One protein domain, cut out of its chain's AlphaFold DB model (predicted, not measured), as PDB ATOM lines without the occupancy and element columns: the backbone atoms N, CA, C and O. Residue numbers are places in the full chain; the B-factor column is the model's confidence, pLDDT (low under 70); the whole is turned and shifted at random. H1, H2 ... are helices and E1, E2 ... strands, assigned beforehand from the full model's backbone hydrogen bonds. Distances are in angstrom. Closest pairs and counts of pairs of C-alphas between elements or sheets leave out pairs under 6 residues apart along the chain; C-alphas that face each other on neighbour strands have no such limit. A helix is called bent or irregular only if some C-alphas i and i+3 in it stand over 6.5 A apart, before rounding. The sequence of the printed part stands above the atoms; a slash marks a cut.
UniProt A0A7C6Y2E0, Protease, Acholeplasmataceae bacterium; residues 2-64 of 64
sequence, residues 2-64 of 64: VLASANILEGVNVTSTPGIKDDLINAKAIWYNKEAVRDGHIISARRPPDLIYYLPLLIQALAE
ATOM      1  N   VAL A   2     -15.065 -20.313 -38.846       96.81
ATOM      2  CA  VAL A   2     -14.262 -19.288 -39.564       96.81
ATOM      3  C   VAL A   2     -14.314 -19.447 -41.093       96.81
ATOM      4  O   VAL A   2     -14.592 -18.488 -41.801       96.81
ATOM      5  N   LEU A   3     -14.144 -20.670 -41.608       97.38
ATOM      6  CA  LEU A   3     -14.242 -20.942 -43.052       97.38
ATOM      7  C   LEU A   3     -15.661 -20.708 -43.615       97.38
ATOM      8  O   LEU A   3     -15.811 -20.323 -44.769       97.38
ATOM      9  N   ALA A   4     -16.699 -20.908 -42.794       97.38
ATOM     10  CA  ALA A   4     -18.077 -20.597 -43.174       97.38
ATOM     11  C   ALA A   4     -18.267 -19.079 -43.309       97.38
ATOM     12  O   ALA A   4     -18.799 -18.619 -44.311       97.38
ATOM     13  N   SER A   5     -17.759 -18.294 -42.351       98.06
ATOM     14  CA  SER A   5     -17.770 -16.825 -42.415       98.06
ATOM     15  C   SER A   5     -16.962 -16.276 -43.593       98.06
ATOM     16  O   SER A   5     -17.320 -15.243 -44.145       98.06
ATOM     17  N   ALA A   6     -15.900 -16.973 -43.999       98.19
ATOM     18  CA  ALA A   6     -15.126 -16.642 -45.192       98.19
ATOM     19  C   ALA A   6     -15.848 -16.992 -46.511       98.19
ATOM     20  O   ALA A   6     -15.346 -16.648 -47.575       98.19
ATOM     21  N   ASN A   7     -17.011 -17.653 -46.451       97.38
ATOM     22  CA  ASN A   7     -17.810 -18.068 -47.605       97.38
ATOM     23  C   ASN A   7     -17.049 -18.973 -48.598       97.38
ATOM     24  O   ASN A   7     -17.185 -18.834 -49.810       97.38
ATOM     25  N   ILE A   8     -16.240 -19.904 -48.077       98.19
ATOM     26  CA  ILE A   8     -15.412 -20.829 -48.880       98.19
ATOM     27  C   ILE A   8     -15.797 -22.306 -48.714       98.19
ATOM     28  O   ILE A   8     -15.006 -23.185 -49.036       98.19
ATOM     29  N   LEU A   9     -16.977 -22.599 -48.158       98.25
ATOM     30  CA  LEU A   9     -17.402 -23.973 -47.864       98.25
ATOM     31  C   LEU A   9     -18.486 -24.526 -48.798       98.25
ATOM     32  O   LEU A   9     -18.867 -25.682 -48.636       98.25
ATOM     33  N   GLU A  10     -18.967 -23.758 -49.777       98.56
ATOM     34  CA  GLU A  10     -20.000 -24.236 -50.704       98.56
ATOM     35  C   GLU A  10     -19.510 -25.459 -51.497       98.56
ATOM     36  O   GLU A  10     -18.532 -25.385 -52.237       98.56
ATOM     37  N   GLY A  11     -20.179 -26.602 -51.303       98.62
ATOM     38  CA  GLY A  11     -19.834 -27.881 -51.932       98.62
ATOM     39  C   GLY A  11     -18.625 -28.610 -51.334       98.62
ATOM     40  O   GLY A  11     -18.315 -29.710 -51.785       98.62
ATOM     41  N   VAL A  12     -17.963 -28.049 -50.317       98.62
ATOM     42  CA  VAL A  12     -16.762 -28.644 -49.706       98.62
ATOM     43  C   VAL A  12     -17.145 -29.746 -48.722       98.62
ATOM     44  O   VAL A  12     -18.003 -29.561 -47.854       98.62
ATOM     45  N   ASN A  13     -16.467 -30.887 -48.816       98.75
ATOM     46  CA  ASN A  13     -16.590 -32.009 -47.896       98.75
ATOM     47  C   ASN A  13     -15.853 -31.699 -46.589       98.75
ATOM     48  O   ASN A  13     -14.637 -31.518 -46.564       98.75
ATOM     49  N   VAL A  14     -16.578 -31.666 -45.471       98.50
ATOM     50  CA  VAL A  14     -16.008 -31.307 -44.165       98.50
ATOM     51  C   VAL A  14     -16.548 -32.178 -43.040       98.50
ATOM     52  O   VAL A  14     -17.586 -32.829 -43.145       98.50
ATOM     53  N   THR A  15     -15.852 -32.147 -41.912       98.50
ATOM     54  CA  THR A  15     -16.379 -32.564 -40.617       98.50
ATOM     55  C   THR A  15     -16.140 -31.475 -39.569       98.50
ATOM     56  O   THR A  15     -15.502 -30.456 -39.834       98.50
ATOM     57  N   SER A  16     -16.697 -31.646 -38.375       98.06
ATOM     58  CA  SER A  16     -16.541 -30.724 -37.248       98.06
ATOM     59  C   SER A  16     -17.065 -31.340 -35.961       98.06
ATOM     60  O   SER A  16     -17.660 -32.420 -35.961       98.06
ATOM     61  N   THR A  17     -16.878 -30.640 -34.840       97.06
ATOM     62  CA  THR A  17     -17.656 -30.944 -33.638       97.06
ATOM     63  C   THR A  17     -19.158 -30.943 -33.979       97.06
ATOM     64  O   THR A  17     -19.624 -29.997 -34.624       97.06
ATOM     65  N   PRO A  18     -19.939 -31.956 -33.544       95.56
ATOM     66  CA  PRO A  18     -21.363 -32.055 -33.872       95.56
ATOM     67  C   PRO A  18     -22.178 -30.805 -33.518       95.56
ATOM     68  O   PRO A  18     -23.176 -30.529 -34.173       95.56
ATOM     69  N   GLY A  19     -21.729 -30.030 -32.523       97.25
ATOM     70  CA  GLY A  19     -22.401 -28.807 -32.082       97.25
ATOM     71  C   GLY A  19     -22.453 -27.680 -33.118       97.25
ATOM     72  O   GLY A  19     -23.258 -26.778 -32.945       97.25
ATOM     73  N   ILE A  20     -21.643 -27.729 -34.184       97.25
ATOM     74  CA  ILE A  20     -21.683 -26.747 -35.289       97.25
ATOM     75  C   ILE A  20     -22.067 -27.384 -36.632       97.25
ATOM     76  O   ILE A  20     -21.792 -26.819 -37.689       97.25
ATOM     77  N   LYS A  21     -22.634 -28.600 -36.625       97.81
ATOM     78  CA  LYS A  21     -23.025 -29.315 -37.851       97.81
ATOM     79  C   LYS A  21     -23.953 -28.461 -38.717       97.81
ATOM     80  O   LYS A  21     -23.691 -28.294 -39.907       97.81
ATOM     81  N   ASP A  22     -25.010 -27.929 -38.114       98.25
ATOM     82  CA  ASP A  22     -26.038 -27.194 -38.848       98.25
ATOM     83  C   ASP A  22     -25.485 -25.874 -39.403       98.25
ATOM     84  O   ASP A  22     -25.826 -25.500 -40.518       98.25
ATOM     85  N   ASP A  23     -24.531 -25.235 -38.716       98.19
ATOM     86  CA  ASP A  23     -23.825 -24.057 -39.237       98.19
ATOM     87  C   ASP A  23     -23.038 -24.369 -40.515       98.19
ATOM     88  O   ASP A  23     -23.000 -23.558 -41.439       98.19
ATOM     89  N   LEU A  24     -22.397 -25.541 -40.587       98.25
ATOM     90  CA  LEU A  24     -21.654 -25.953 -41.781       98.25
ATOM     91  C   LEU A  24     -22.590 -26.322 -42.933       98.25
ATOM     92  O   LEU A  24     -22.306 -25.960 -44.072       98.25
ATOM     93  N   ILE A  25     -23.720 -26.974 -42.644       98.25
ATOM     94  CA  ILE A  25     -24.756 -27.264 -43.648       98.25
ATOM     95  C   ILE A  25     -25.376 -25.961 -44.173       98.25
ATOM     96  O   ILE A  25     -25.529 -25.800 -45.380       98.25
ATOM     97  N   ASN A  26     -25.667 -24.999 -43.294       98.44
ATOM     98  CA  ASN A  26     -26.175 -23.678 -43.673       98.44
ATOM     99  C   ASN A  26     -25.159 -22.890 -44.514       98.44
ATOM    100  O   ASN A  26     -25.545 -22.143 -45.410       98.44
ATOM    101  N   ALA A  27     -23.861 -23.107 -44.285       98.38
ATOM    102  CA  ALA A  27     -22.775 -22.611 -45.132       98.38
ATOM    103  C   ALA A  27     -22.583 -23.414 -46.434       98.38
ATOM    104  O   ALA A  27     -21.578 -23.237 -47.122       98.38
ATOM    105  N   LYS A  28     -23.536 -24.295 -46.769       98.50
ATOM    106  CA  LYS A  28     -23.569 -25.153 -47.960       98.50
ATOM    107  C   LYS A  28     -22.423 -26.166 -48.059       98.50
ATOM    108  O   LYS A  28     -22.124 -26.648 -49.152       98.50
ATOM    109  N   ALA A  29     -21.801 -26.509 -46.936       98.62
ATOM    110  CA  ALA A  29     -20.813 -27.577 -46.879       98.62
ATOM    111  C   ALA A  29     -21.484 -28.958 -46.884       98.62
ATOM    112  O   ALA A  29     -22.600 -29.131 -46.385       98.62
ATOM    113  N   ILE A  30     -20.770 -29.969 -47.375       98.69
ATOM    114  CA  ILE A  30     -21.182 -31.372 -47.290       98.69
ATOM    115  C   ILE A  30     -20.588 -31.952 -46.004       98.69
ATOM    116  O   ILE A  30     -19.402 -32.276 -45.929       98.69
ATOM    117  N   TRP A  31     -21.407 -32.040 -44.956       98.56
ATOM    118  CA  TRP A  31     -20.944 -32.461 -43.635       98.56
ATOM    119  C   TRP A  31     -20.976 -33.983 -43.443       98.56
ATOM    120  O   TRP A  31     -22.007 -34.626 -43.652       98.56
ATOM    121  N   TYR A  32     -19.878 -34.550 -42.937       98.44
ATOM    122  CA  TYR A  32     -19.755 -35.966 -42.584       98.44
ATOM    123  C   TYR A  32     -19.492 -36.166 -41.092       98.44
ATOM    124  O   TYR A  32     -18.638 -35.506 -40.502       98.44
ATOM    125  N   ASN A  33     -20.131 -37.176 -40.496       97.75
ATOM    126  CA  ASN A  33     -19.746 -37.671 -39.174       97.75
ATOM    127  C   ASN A  33     -18.561 -38.649 -39.290       97.75
ATOM    128  O   ASN A  33     -18.742 -39.859 -39.174       97.75
ATOM    129  N   LYS A  34     -17.366 -38.119 -39.562       98.19
ATOM    130  CA  LYS A  34     -16.105 -38.867 -39.692       98.19
ATOM    131  C   LYS A  34     -15.024 -38.227 -38.832       98.19
ATOM    132  O   LYS A  34     -15.072 -37.030 -38.599       98.19
ATOM    133  N   GLU A  35     -14.060 -39.016 -38.382       98.50
ATOM    134  CA  GLU A  35     -12.953 -38.608 -37.512       98.50
ATOM    135  C   GLU A  35     -12.195 -37.410 -38.102       98.50
ATOM    136  O   GLU A  35     -12.032 -36.381 -37.445       98.50
ATOM    137  N   ALA A  36     -11.806 -37.525 -39.373       98.62
ATOM    138  CA  ALA A  36     -11.183 -36.464 -40.146       98.62
ATOM    139  C   ALA A  36     -11.623 -36.524 -41.618       98.62
ATOM    140  O   ALA A  36     -11.943 -37.591 -42.146       98.62
ATOM    141  N   VAL A  37     -11.641 -35.367 -42.277       98.62
ATOM    142  CA  VAL A  37     -11.951 -35.212 -43.705       98.62
ATOM    143  C   VAL A  37     -10.933 -34.256 -44.319       98.62
ATOM    144  O   VAL A  37     -10.675 -33.191 -43.754       98.62
ATOM    145  N   ARG A  38     -10.381 -34.633 -45.476       98.44
ATOM    146  CA  ARG A  38      -9.587 -33.765 -46.352       98.44
ATOM    147  C   ARG A  38     -10.348 -33.567 -47.659       98.44
ATOM    148  O   ARG A  38     -10.727 -34.551 -48.290       98.44
ATOM    149  N   ASP A  39     -10.515 -32.314 -48.052       98.56
ATOM    150  CA  ASP A  39     -11.017 -31.903 -49.360       98.56
ATOM    151  C   ASP A  39     -10.095 -30.812 -49.917       98.56
ATOM    152  O   ASP A  39     -10.068 -29.679 -49.429       98.56
ATOM    153  N   GLY A  40      -9.236 -31.198 -50.864       96.44
ATOM    154  CA  GLY A  40      -8.136 -30.359 -51.338       96.44
ATOM    155  C   GLY A  40      -7.243 -29.875 -50.188       96.44
ATOM    156  O   GLY A  40      -6.579 -30.676 -49.519       96.44
ATOM    157  N   HIS A  41      -7.244 -28.557 -49.969       96.25
ATOM    158  CA  HIS A  41      -6.482 -27.872 -48.917       96.25
ATOM    159  C   HIS A  41      -7.263 -27.690 -47.602       96.25
ATOM    160  O   HIS A  41      -6.701 -27.210 -46.618       96.25
ATOM    161  N   ILE A  42      -8.549 -28.055 -47.557       98.19
ATOM    162  CA  ILE A  42      -9.369 -27.965 -46.346       98.19
ATOM    163  C   ILE A  42      -9.317 -29.305 -45.620       98.19
ATOM    164  O   ILE A  42      -9.748 -30.338 -46.128       98.19
ATOM    165  N   ILE A  43      -8.790 -29.276 -44.399       98.56
ATOM    166  CA  ILE A  43      -8.617 -30.456 -43.555       98.56
ATOM    167  C   ILE A  43      -9.325 -30.171 -42.243       98.56
ATOM    168  O   ILE A  43      -9.072 -29.158 -41.590       98.56
ATOM    169  N   SER A  44     -10.241 -31.052 -41.863       98.44
ATOM    170  CA  SER A  44     -11.119 -30.863 -40.709       98.44
ATOM    171  C   SER A  44     -11.232 -32.142 -39.885       98.44
ATOM    172  O   SER A  44     -11.045 -33.242 -40.404       98.44
ATOM    173  N   ALA A  45     -11.516 -31.995 -38.592       98.50
ATOM    174  CA  ALA A  45     -11.708 -33.086 -37.637       98.50
ATOM    175  C   ALA A  45     -12.773 -32.702 -36.604       98.50
ATOM    176  O   ALA A  45     -13.097 -31.517 -36.456       98.50
ATOM    177  N   ARG A  46     -13.333 -33.682 -35.883       98.25
ATOM    178  CA  ARG A  46     -14.447 -33.394 -34.963       98.25
ATOM    179  C   ARG A  46     -13.966 -32.890 -33.615       98.25
ATOM    180  O   ARG A  46     -14.520 -31.922 -33.092       98.25
ATOM    181  N   ARG A  47     -13.014 -33.601 -33.002       97.12
ATOM    182  CA  ARG A  47     -12.623 -33.441 -31.587       97.12
ATOM    183  C   ARG A  47     -11.171 -33.898 -31.344       97.12
ATOM    184  O   ARG A  47     -10.644 -34.636 -32.171       97.12
ATOM    185  N   PRO A  48     -10.542 -33.558 -30.196       98.06
ATOM    186  CA  PRO A  48      -9.160 -33.956 -29.892       98.06
ATOM    187  C   PRO A  48      -8.825 -35.455 -30.046       98.06
ATOM    188  O   PRO A  48      -7.733 -35.745 -30.525       98.06
ATOM    189  N   PRO A  49      -9.715 -36.422 -29.727       98.25
ATOM    190  CA  PRO A  49      -9.432 -37.841 -29.973       98.25
ATOM    191  C   PRO A  49      -9.202 -38.199 -31.448       98.25
ATOM    192  O   PRO A  49      -8.527 -39.179 -31.738       98.25
ATOM    193  N   ASP A  50      -9.715 -37.393 -32.382       98.56
ATOM    194  CA  ASP A  50      -9.555 -37.628 -33.819       98.56
ATOM    195  C   ASP A  50      -8.186 -37.148 -34.354       98.56
ATOM    196  O   ASP A  50      -7.906 -37.263 -35.548       98.56
ATOM    197  N   LEU A  51      -7.305 -36.628 -33.486       98.31
ATOM    198  CA  LEU A  51      -5.989 -36.102 -33.866       98.31
ATOM    199  C   LEU A  51      -5.125 -37.137 -34.606       98.31
ATOM    200  O   LEU A  51      -4.404 -36.774 -35.535       98.31
ATOM    201  N   ILE A  52      -5.247 -38.420 -34.246       98.44
ATOM    202  CA  ILE A  52      -4.532 -39.527 -34.902       98.44
ATOM    203  C   ILE A  52      -4.933 -39.709 -36.376       98.44
ATOM    204  O   ILE A  52      -4.149 -40.240 -37.154       98.44
ATOM    205  N   TYR A  53      -6.124 -39.243 -36.765       98.62
ATOM    206  CA  TYR A  53      -6.608 -39.255 -38.147       98.62
ATOM    207  C   TYR A  53      -6.345 -37.921 -38.855       98.62
ATOM    208  O   TYR A  53      -6.073 -37.900 -40.051       98.62
ATOM    209  N   TYR A  54      -6.392 -36.805 -38.121       98.62
ATOM    210  CA  TYR A  54      -6.166 -35.464 -38.661       98.62
ATOM    211  C   TYR A  54      -4.702 -35.187 -39.025       98.62
ATOM    212  O   TYR A  54      -4.424 -34.695 -40.118       98.62
ATOM    213  N   LEU A  55      -3.759 -35.489 -38.121       98.50
ATOM    214  CA  LEU A  55      -2.346 -35.135 -38.307       98.50
ATOM    215  C   LEU A  55      -1.732 -35.733 -39.579       98.50
ATOM    216  O   LEU A  55      -1.071 -34.980 -40.291       98.50
ATOM    217  N   PRO A  56      -1.956 -37.019 -39.923       98.44
ATOM    218  CA  PRO A  56      -1.435 -37.571 -41.169       98.44
ATOM    219  C   PRO A  56      -1.929 -36.815 -42.408       98.44
ATOM    220  O   PRO A  56      -1.131 -36.528 -43.296       98.44
ATOM    221  N   LEU A  57      -3.216 -36.434 -42.445       98.44
ATOM    222  CA  LEU A  57      -3.793 -35.672 -43.559       98.44
ATOM    223  C   LEU A  57      -3.158 -34.283 -43.679       98.44
ATOM    224  O   LEU A  57      -2.848 -33.849 -44.786       98.44
ATOM    225  N   LEU A  58      -2.949 -33.604 -42.546       98.38
ATOM    226  CA  LEU A  58      -2.301 -32.294 -42.510       98.38
ATOM    227  C   LEU A  58      -0.840 -32.366 -42.963       98.38
ATOM    228  O   LEU A  58      -0.428 -31.571 -43.798       98.38
ATOM    229  N   ILE A  59      -0.070 -33.322 -42.436       98.31
ATOM    230  CA  ILE A  59       1.340 -33.508 -42.802       98.31
ATOM    231  C   ILE A  59       1.462 -33.801 -44.297       98.31
ATOM    232  O   ILE A  59       2.300 -33.200 -44.961       98.31
ATOM    233  N   GLN A  60       0.608 -34.678 -44.830       97.69
ATOM    234  CA  GLN A  60       0.595 -34.989 -46.254       97.69
ATOM    235  C   GLN A  60       0.335 -33.737 -47.099       97.69
ATOM    236  O   GLN A  60       1.076 -33.481 -48.036       97.69
ATOM    237  N   ALA A  61      -0.666 -32.929 -46.738       97.44
ATOM    238  CA  ALA A  61      -1.000 -31.716 -47.480       97.44
ATOM    239  C   ALA A  61       0.092 -30.631 -47.438       97.44
ATOM    240  O   ALA A  61       0.117 -29.776 -48.313       97.44
ATOM    241  N   LEU A  62       0.962 -30.640 -46.422       97.50
ATOM    242  CA  LEU A  62       2.105 -29.724 -46.315       97.50
ATOM    243  C   LEU A  62       3.350 -30.213 -47.068       97.50
ATOM    244  O   LEU A  62       4.270 -29.428 -47.279       97.50
ATOM    245  N   ALA A  63       3.413 -31.503 -47.396       96.56
ATOM    246  CA  ALA A  63       4.546 -32.122 -48.080       96.56
ATOM    247  C   ALA A  63       4.379 -32.191 -49.610       96.56
ATOM    248  O   ALA A  63       5.312 -32.609 -50.294       96.56
ATOM    249  N   GLU A  64       3.198 -31.831 -50.118       91.62
ATOM    250  CA  GLU A  64       2.873 -31.697 -51.547       91.62
ATOM    251  C   GLU A  64       3.339 -30.344 -52.106       91.62
ATOM    252  O   GLU A  64       3.851 -30.343 -53.249       91.62
TER     253      GLU A  64
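This is residues 2 to 64 of the 64 residues of the protein "Protease" of Acholeplasmataceae bacterium (UniProt A0A7C6Y2E0). A two-stranded hairpin, E1 and E2, stands in the middle of this small domain; the long helix H3 packs on one face of it, and the looped first half of the printed part, with the short helices H1 and H2, lies on its other side. Within that first half, a short parallel pairing of residues 13 to 14 with residues 30 to 31 ties the long stretch of residues 6 to 17 to the link after H2. The printed part has 63 residues, with three named helices and two named strands in the order H1, H2, E1, E2, H3; the sheet, order E1 - E2, is antiparallel, and the class is mixed, helices and strands. The whole is compact, with a radius of gyration of the C-alphas of 11.3 A, and its outline is rounded, spanning 31 by 25 by 16 A.

H1 is residues 2 to 5, 5.1 A from first to last C-alpha, and begins at C-alpha 2 at (-14.262, -19.288, -39.564). H2 is residues 18 to 26, 13.8 A long; it is irregular, with C-alphas 19 and 22 7.8 A apart. E1 is residues 36 to 39, 10.3 A long, starting at C-alpha 36 at (-11.183, -36.464, -40.146). E2 is residues 42 to 45, 10.4 A long. H3 is residues 48 to 63, 22.8 A long, and ends at C-alpha 63 at (4.546, -32.122, -48.080). It is irregular too, with C-alphas 49 and 52 7.2 A apart, and has a kink of 40 degrees near residue 55.

E1 and E2 form a hairpin, antiparallel at 168 degrees between their directions. The C-alphas of Ala 36 and Ala 45 face each other at 4.2 A. N 37 and O 44 are within hydrogen-bond range at 2.9 A, as are N 42 and O 39 at 2.9 A. The closest C-alphas of E1 and H3 are those of Ala 36 and Tyr 54, 5.3 A apart. The closest of E2 and H3 are those of Ala 45 and Tyr 54, 6.1 A apart. H1 and H2 are close but not clearly touching, the closest C-alphas being those of Ala 4 and Leu 24, 6.6 A apart. H3 is apart from both H1 and H2. The O i to N i+4 pairs within hydrogen-bond range are 3 of 5 in H2 and 8 of 12 in H3; H1 is too short for such a pair.

The two C-alphas farthest apart are those of Asp 22 and Ala 63, at 32.3 A. The printed part has no cut, and Glu 64 is the chain's last residue. The link from H1 to H2, 12 residues, is long; the link from H2 to E1 is short, and those from E1 to E2 and from E2 to H3 are tight. The mean pLDDT of the printed part is 98.0, and no printed residue is under 70.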